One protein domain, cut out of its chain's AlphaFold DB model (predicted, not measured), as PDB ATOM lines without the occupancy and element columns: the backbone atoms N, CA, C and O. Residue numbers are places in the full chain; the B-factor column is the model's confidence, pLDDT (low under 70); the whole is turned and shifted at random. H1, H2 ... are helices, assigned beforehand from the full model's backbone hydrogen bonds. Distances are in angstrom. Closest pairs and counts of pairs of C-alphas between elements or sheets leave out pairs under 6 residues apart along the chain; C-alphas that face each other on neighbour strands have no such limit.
ATOM      1  N   LEU A 290      16.200 -42.256  41.611       57.25
ATOM      2  CA  LEU A 290      15.543 -42.528  42.886       57.25
ATOM      3  C   LEU A 290      16.125 -41.682  44.024       57.25
ATOM      4  O   LEU A 290      15.580 -41.704  45.121       57.25
ATOM      5  N   ASP A 291      17.227 -40.972  43.774       69.81
ATOM      6  CA  ASP A 291      17.838 -40.072  44.742       69.81
ATOM      7  C   ASP A 291      17.181 -38.688  44.638       69.81
ATOM      8  O   ASP A 291      17.094 -38.106  43.552       69.81
ATOM      9  N   GLU A 292      16.686 -38.180  45.766       76.81
ATOM     10  CA  GLU A 292      15.893 -36.947  45.836       76.81
ATOM     11  C   GLU A 292      16.683 -35.707  45.396       76.81
ATOM     12  O   GLU A 292      16.103 -34.766  44.844       76.81
ATOM     13  N   ASP A 293      18.011 -35.720  45.552       79.44
ATOM     14  CA  ASP A 293      18.866 -34.595  45.177       79.44
ATOM     15  C   ASP A 293      19.128 -34.566  43.661       79.44
ATOM     16  O   ASP A 293      19.397 -33.502  43.091       79.44
ATOM     17  N   PHE A 294      19.024 -35.706  42.965       81.75
ATOM     18  CA  PHE A 294      19.441 -35.832  41.568       81.75
ATOM     19  C   PHE A 294      18.689 -34.907  40.591       81.75
ATOM     20  O   PHE A 294      19.358 -34.237  39.791       81.75
ATOM     21  N   PRO A 295      17.344 -34.774  40.634       83.56
ATOM     22  CA  PRO A 295      16.628 -33.827  39.778       83.56
ATOM     23  C   PRO A 295      17.107 -32.382  39.969       83.56
ATOM     24  O   PRO A 295      17.290 -31.657  38.990       83.56
ATOM     25  N   SER A 296      17.385 -31.979  41.214       83.12
ATOM     26  CA  SER A 296      17.859 -30.627  41.530       83.12
ATOM     27  C   SER A 296      19.254 -30.354  40.956       83.12
ATOM     28  O   SER A 296      19.507 -29.261  40.442       83.12
ATOM     29  N   ILE A 297      20.142 -31.356  40.945       85.50
ATOM     30  CA  ILE A 297      21.482 -31.284  40.343       85.50
ATOM     31  C   ILE A 297      21.392 -31.126  38.827       85.50
ATOM     32  O   ILE A 297      22.104 -30.307  38.240       85.50
ATOM     33  N   VAL A 298      20.497 -31.880  38.181       85.31
ATOM     34  CA  VAL A 298      20.285 -31.771  36.734       85.31
ATOM     35  C   VAL A 298      19.754 -30.384  36.381       85.31
ATOM     36  O   VAL A 298      20.331 -29.721  35.519       85.31
ATOM     37  N   SER A 299      18.711 -29.913  37.069       83.12
ATOM     38  CA  SER A 299      18.121 -28.595  36.823       83.12
ATOM     39  C   SER A 299      19.117 -27.465  37.096       83.12
ATOM     40  O   SER A 299      19.369 -26.648  36.212       83.12
ATOM     41  N   SER A 300      19.748 -27.436  38.271       81.75
ATOM     42  CA  SER A 300      20.717 -26.390  38.626       81.75
ATOM     43  C   SER A 300      21.911 -26.362  37.671       81.75
ATOM     44  O   SER A 300      22.267 -25.294  37.177       81.75
ATOM     45  N   SER A 301      22.477 -27.517  37.299       82.50
ATOM     46  CA  SER A 301      23.580 -27.566  36.332       82.50
ATOM     47  C   SER A 301      23.163 -27.154  34.918       82.50
ATOM     48  O   SER A 301      24.023 -26.726  34.142       82.50
ATOM     49  N   TRP A 302      21.896 -27.337  34.540       81.19
ATOM     50  CA  TRP A 302      21.416 -27.019  33.195       81.19
ATOM     51  C   TRP A 302      21.068 -25.535  33.027       81.19
ATOM     52  O   TRP A 302      21.327 -24.963  31.962       81.19
ATOM     53  N   TYR A 303      20.515 -24.916  34.077       77.69
ATOM     54  CA  TYR A 303      20.092 -23.513  34.085       77.69
ATOM     55  C   TYR A 303      21.198 -22.546  34.534       77.69
ATOM     56  O   TYR A 303      21.312 -21.472  33.953       77.69
ATOM     57  N   THR A 319      27.775 -26.759  19.698       72.31
ATOM     58  CA  THR A 319      28.892 -26.429  20.597       72.31
ATOM     59  C   THR A 319      28.373 -25.984  21.963       72.31
ATOM     60  O   THR A 319      28.913 -26.385  22.993       72.31
ATOM     61  N   ILE A 320      27.259 -25.243  21.980       75.19
ATOM     62  CA  ILE A 320      26.563 -24.831  23.206       75.19
ATOM     63  C   ILE A 320      25.980 -26.057  23.921       75.19
ATOM     64  O   ILE A 320      26.187 -26.233  25.121       75.19
ATOM     65  N   LEU A 321      25.312 -26.951  23.180       77.50
ATOM     66  CA  LEU A 321      24.777 -28.202  23.725       77.50
ATOM     67  C   LEU A 321      25.886 -29.096  24.294       77.50
ATOM     68  O   LEU A 321      25.750 -29.624  25.397       77.50
ATOM     69  N   LYS A 322      27.008 -29.233  23.579       76.38
ATOM     70  CA  LYS A 322      28.180 -29.982  24.046       76.38
ATOM     71  C   LYS A 322      28.715 -29.419  25.367       76.38
ATOM     72  O   LYS A 322      28.957 -30.201  26.282       76.38
ATOM     73  N   SER A 323      28.847 -28.096  25.486       76.88
ATOM     74  CA  SER A 323      29.300 -27.434  26.721       76.88
ATOM     75  C   SER A 323      28.345 -27.689  27.893       76.88
ATOM     76  O   SER A 323      28.781 -28.085  28.976       76.88
ATOM     77  N   LYS A 324      27.028 -27.576  27.662       79.94
ATOM     78  CA  LYS A 324      26.006 -27.889  28.675       79.94
ATOM     79  C   LYS A 324      26.076 -29.342  29.141       79.94
ATOM     80  O   LYS A 324      26.080 -29.601  30.342       79.94
ATOM     81  N   LEU A 325      26.204 -30.291  28.212       79.50
ATOM     82  CA  LEU A 325      26.331 -31.718  28.529       79.50
ATOM     83  C   LEU A 325      27.636 -32.038  29.275       79.50
ATOM     84  O   LEU A 325      27.641 -32.880  30.171       79.50
ATOM     85  N   GLN A 326      28.741 -31.366  28.944       78.31
ATOM     86  CA  GLN A 326      30.014 -31.510  29.659       78.31
ATOM     87  C   GLN A 326      29.933 -30.952  31.085       78.31
ATOM     88  O   GLN A 326      30.402 -31.606  32.017       78.31
ATOM     89  N   SER A 327      29.290 -29.795  31.259       82.19
ATOM     90  CA  SER A 327      29.017 -29.199  32.569       82.19
ATOM     91  C   SER A 327      28.137 -30.114  33.421       82.19
ATOM     92  O   SER A 327      28.493 -30.424  34.555       82.19
ATOM     93  N   LEU A 328      27.045 -30.630  32.853       84.44
ATOM     94  CA  LEU A 328      26.147 -31.567  33.529       84.44
ATOM     95  C   LEU A 328      26.871 -32.851  33.947       84.44
ATOM     96  O   LEU A 328      26.772 -33.285  35.092       84.44
ATOM     97  N   LYS A 329      27.671 -33.429  33.046       80.56
ATOM     98  CA  LYS A 329      28.486 -34.614  33.336       80.56
ATOM     99  C   LYS A 329      29.446 -34.389  34.507       80.56
ATOM    100  O   LYS A 329      29.688 -35.325  35.264       80.56
ATOM    101  N   LYS A 330      30.015 -33.186  34.640       82.38
ATOM    102  CA  LYS A 330      30.893 -32.833  35.762       82.38
ATOM    103  C   LYS A 330      30.111 -32.796  37.078       82.38
ATOM    104  O   LYS A 330      30.456 -33.538  37.987       82.38
ATOM    105  N   HIS A 331      29.010 -32.048  37.132       83.56
ATOM    106  CA  HIS A 331      28.199 -31.925  38.347       83.56
ATOM    107  C   HIS A 331      27.620 -33.267  38.811       83.56
ATOM    108  O   HIS A 331      27.637 -33.553  40.004       83.56
ATOM    109  N   ILE A 332      27.193 -34.138  37.887       81.12
ATOM    110  CA  ILE A 332      26.727 -35.486  38.247       81.12
ATOM    111  C   ILE A 332      27.862 -36.333  38.840       81.12
ATOM    112  O   ILE A 332      27.630 -37.104  39.766       81.12
ATOM    113  N   ARG A 333      29.097 -36.209  38.337       76.75
ATOM    114  CA  ARG A 333      30.247 -36.944  38.892       76.75
ATOM    115  C   ARG A 333      30.592 -36.485  40.303       76.75
ATOM    116  O   ARG A 333      30.825 -37.334  41.159       76.75
ATOM    117  N   ASP A 334      30.590 -35.177  40.527       80.31
ATOM    118  CA  ASP A 334      30.905 -34.584  41.828       80.31
ATOM    119  C   ASP A 334      29.820 -34.941  42.860       80.31
ATOM    120  O   ASP A 334      30.124 -35.419  43.955       80.31
ATOM    121  N   TRP A 335      28.546 -34.834  42.469       84.62
ATOM    122  CA  TRP A 335      27.413 -35.285  43.277       84.62
ATOM    123  C   TRP A 335      27.506 -36.781  43.602       84.62
ATOM    124  O   TRP A 335      27.468 -37.149  44.773       84.62
ATOM    125  N   HIS A 336      27.729 -37.642  42.607       73.88
ATOM    126  CA  HIS A 336      27.827 -39.089  42.811       73.88
ATOM    127  C   HIS A 336      28.969 -39.473  43.761       73.88
ATOM    128  O   HIS A 336      28.810 -40.371  44.590       73.88
ATOM    129  N   ALA A 337      30.120 -38.800  43.664       70.75
ATOM    130  CA  ALA A 337      31.224 -38.994  44.599       70.75
ATOM    131  C   ALA A 337      30.823 -38.599  46.030       70.75
ATOM    132  O   ALA A 337      31.140 -39.323  46.973       70.75
ATOM    133  N   SER A 338      30.070 -37.506  46.191       71.94
ATOM    134  CA  SER A 338      29.571 -37.055  47.496       71.94
ATOM    135  C   SER A 338      28.517 -37.995  48.101       71.94
ATOM    136  O   SER A 338      28.582 -38.283  49.295       71.94
ATOM    137  N   VAL A 339      27.599 -38.532  47.289       67.00
ATOM    138  CA  VAL A 339      26.594 -39.522  47.712       67.00
ATOM    139  C   VAL A 339      27.284 -40.820  48.104       67.00
ATOM    140  O   VAL A 339      27.096 -41.304  49.217       67.00
ATOM    141  N   SER A 340      28.197 -41.307  47.257       55.94
ATOM    142  CA  SER A 340      28.999 -42.496  47.551       55.94
ATOM    143  C   SER A 340      29.770 -42.334  48.865       55.94
ATOM    144  O   SER A 340      29.767 -43.241  49.690       55.94
ATOM    145  N   PHE A 341      30.398 -41.181  49.105       63.31
ATOM    146  CA  PHE A 341      31.132 -40.917  50.343       63.31
ATOM    147  C   PHE A 341      30.213 -40.873  51.578       63.31
ATOM    148  O   PHE A 341      30.519 -41.508  52.588       63.31
ATOM    149  N   LYS A 342      29.055 -40.198  51.493       64.94
ATOM    150  CA  LYS A 342      28.054 -40.142  52.575       64.94
ATOM    151  C   LYS A 342      27.488 -41.526  52.915       64.94
ATOM    152  O   LYS A 342      27.340 -41.852  54.091       64.94
ATOM    153  N   GLU A 343      27.198 -42.348  51.910       60.78
ATOM    154  CA  GLU A 343      26.677 -43.709  52.093       60.78
ATOM    155  C   GLU A 343      27.716 -44.654  52.714       60.78
ATOM    156  O   GLU A 343      27.399 -45.385  53.654       60.78
ATOM    157  N   HIS A 344      28.973 -44.605  52.256       57.34
ATOM    158  CA  HIS A 344      30.054 -45.398  52.858       57.34
ATOM    159  C   HIS A 344      30.348 -44.954  54.298       57.34
ATOM    160  O   HIS A 344      30.619 -45.806  55.147       57.34
ATOM    161  N   GLY A 345      30.243 -43.652  54.590       67.06
ATOM    162  CA  GLY A 345      30.353 -43.111  55.945       67.06
ATOM    163  C   GLY A 345      29.278 -43.664  56.884       67.06
ATOM    164  O   GLY A 345      29.614 -44.216  57.929       67.06
ATOM    165  N   LYS A 346      28.000 -43.620  56.476       67.19
ATOM    166  CA  LYS A 346      26.874 -44.153  57.270       67.19
ATOM    167  C   LYS A 346      26.988 -45.657  57.525       67.19
ATOM    168  O   LYS A 346      26.792 -46.107  58.649       67.19
ATOM    169  N   ILE A 347      27.348 -46.443  56.506       64.38
ATOM    170  CA  ILE A 347      27.533 -47.896  56.660       64.38
ATOM    171  C   ILE A 347      28.705 -48.202  57.599       64.38
ATOM    172  O   ILE A 347      28.611 -49.117  58.413       64.38
ATOM    173  N   SER A 348      29.799 -47.443  57.511       70.31
ATOM    174  CA  SER A 348      30.948 -47.620  58.408       70.31
ATOM    175  C   SER A 348      30.594 -47.265  59.853       70.31
ATOM    176  O   SER A 348      30.999 -47.978  60.766       70.31
ATOM    177  N   GLU A 349      29.775 -46.230  60.067       78.00
ATOM    178  CA  GLU A 349      29.269 -45.856  61.392       78.00
ATOM    179  C   GLU A 349      28.347 -46.934  61.983       78.00
ATOM    180  O   GLU A 349      28.493 -47.306  63.148       78.00
ATOM    181  N   PHE A 350      27.437 -47.498  61.180       77.81
ATOM    182  CA  PHE A 350      26.576 -48.599  61.625       77.81
ATOM    183  C   PHE A 350      27.381 -49.861  61.951       77.81
ATOM    184  O   PHE A 350      27.128 -50.486  62.979       77.81
ATOM    185  N   LYS A 351      28.392 -50.204  61.140       70.06
ATOM    186  CA  LYS A 351      29.296 -51.338  61.413       70.06
ATOM    187  C   LYS A 351      30.106 -51.131  62.688       70.06
ATOM    188  O   LYS A 351      30.276 -52.078  63.448       70.06
ATOM    189  N   ALA A 352      30.567 -49.908  62.947       78.56
ATOM    190  CA  ALA A 352      31.273 -49.584  64.181       78.56
ATOM    191  C   ALA A 352      30.365 -49.739  65.413       78.56
ATOM    192  O   ALA A 352      30.779 -50.345  66.396       78.56
ATOM    193  N   LYS A 353      29.111 -49.265  65.351       79.19
ATOM    194  CA  LYS A 353      28.139 -49.428  66.451       79.19
ATOM    195  C   LYS A 353      27.758 -50.892  66.685       79.19
ATOM    196  O   LYS A 353      27.701 -51.319  67.831       79.19
ATOM    197  N   ILE A 354      27.575 -51.673  65.619       72.94
ATOM    198  CA  ILE A 354      27.367 -53.129  65.705       72.94
ATOM    199  C   ILE A 354      28.564 -53.817  66.361       72.94
ATOM    200  O   ILE A 354      28.377 -54.561  67.310       72.94
ATOM    201  N   SER A 355      29.793 -53.488  65.956       67.50
ATOM    202  CA  SER A 355      31.001 -54.071  66.556       67.50
ATOM    203  C   SER A 355      31.106 -53.802  68.062       67.50
ATOM    204  O   SER A 355      31.625 -54.644  68.794       67.50
ATOM    205  N   VAL A 356      30.612 -52.653  68.536       79.19
ATOM    206  CA  VAL A 356      30.535 -52.341  69.973       79.19
ATOM    207  C   VAL A 356      29.519 -53.247  70.675       79.19
ATOM    208  O   VAL A 356      29.821 -53.773  71.747       79.19
ATOM    209  N   PHE A 357      28.346 -53.469  70.073       67.62
ATOM    210  CA  PHE A 357      27.345 -54.393  70.610       67.62
ATOM    211  C   PHE A 357      27.818 -55.851  70.582       67.62
ATOM    212  O   PHE A 357      27.651 -56.542  71.583       67.62
ATOM    213  N   ASP A 358      28.480 -56.293  69.512       60.81
ATOM    214  CA  ASP A 358      29.062 -57.634  69.402       60.81
ATOM    215  C   ASP A 358      30.132 -57.863  70.479       60.81
ATOM    216  O   ASP A 358      30.073 -58.844  71.218       60.81
ATOM    217  N   THR A 359      31.047 -56.905  70.672       70.00
ATOM    218  CA  THR A 359      32.085 -56.998  71.719       70.00
ATOM    219  C   THR A 359      31.466 -57.057  73.120       70.00
ATOM    220  O   THR A 359      31.941 -57.782  73.994       70.00
ATOM    221  N   LYS A 360      30.385 -56.303  73.355       68.31
ATOM    222  CA  LYS A 360      29.654 -56.330  74.627       68.31
ATOM    223  C   LYS A 360      28.917 -57.661  74.829       68.31
ATOM    224  O   LYS A 360      28.909 -58.166  75.949       68.31
ATOM    225  N   ALA A 361      28.359 -58.239  73.763       56.00
ATOM    226  CA  ALA A 361      27.711 -59.551  73.772       56.00
ATOM    227  C   ALA A 361      28.696 -60.704  74.038       56.00
ATOM    228  O   ALA A 361      28.326 -61.709  74.639       56.00
ATOM    229  N   GLU A 362      29.959 -60.562  73.628       51.66
ATOM    230  CA  GLU A 362      31.012 -61.547  73.911       51.66
ATOM    231  C   GLU A 362      31.408 -61.596  75.397       51.66
ATOM    232  O   GLU A 362      31.852 -62.635  75.883       51.66
ATOM    233  N   HIS A 363      31.221 -60.497  76.135       58.06
ATOM    234  CA  HIS A 363      31.631 -60.366  77.539       58.06
ATOM    235  C   HIS A 363      30.446 -60.323  78.528       58.06
ATOM    236  O   HIS A 363      30.655 -60.162  79.731       58.06
ATOM    237  N   GLY A 364      29.204 -60.473  78.053       56.06
ATOM    238  CA  GLY A 364      27.987 -60.440  78.871       56.06
ATOM    239  C   GLY A 364      26.695 -60.465  78.043       56.06
ATOM    240  O   GLY A 364      26.722 -60.518  76.820       56.06
ATOM    241  N   THR A 365      25.531 -60.438  78.696       54.22
ATOM    242  CA  THR A 365      24.219 -60.449  78.015       54.22
ATOM    243  C   THR A 365      23.789 -59.031  77.622       54.22
ATOM    244  O   THR A 365      23.800 -58.127  78.455       54.22
TER     245      THR A 365
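This is residues 290 to 303 and 319 to 365 of the 673 residues of the protein "SGNH hydrolase-type esterase domain-containing protein" of Artemisia annua (UniProt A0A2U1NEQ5). One long straight helix, H2, makes the length of the model, and a short helix, H1, packs along the part of it nearer its first residue; residues 340 to 365, of which 340 to 362 belong to H2, stick out as a bare arm. The printed part has 61 residues with two named helices, H1 then H2, and no named strand: all helix. It is extended, with a radius of gyration of the C-alphas of 19.7 A, and spans 67 by 16 by 12 A.

H2, residues 319 to 362, touches H1, residues 294 to 303, with residues 324 to 335 alone. Their closest C-alphas, those of Leu 328 and Ser 301, are 5.5 A apart. The two run opposite ways at a shallow tilt of 27 degrees. In both helices every O i to N i+4 pair is within hydrogen-bond range.

H2 measures 63.9 A, from C-alpha 319 at (28.892, -26.429, 20.597) to C-alpha 362 at (31.012, -61.547, 73.911). H1 measures 14.4 A and begins with C-alpha 294 at (19.441, -35.832, 41.568).

The C-alphas of Thr 319 and Gly 364, the two farthest apart, are 67.5 A apart. Residues 304 to 318 are not printed; across this cut, which holds the link from H1 to H2, C-alphas 303 and 319 are 16.4 A apart. Mean pLDDT of the printed part is 73.1; 20 residues are under 70, among them 339 to 347 and 360 to 365.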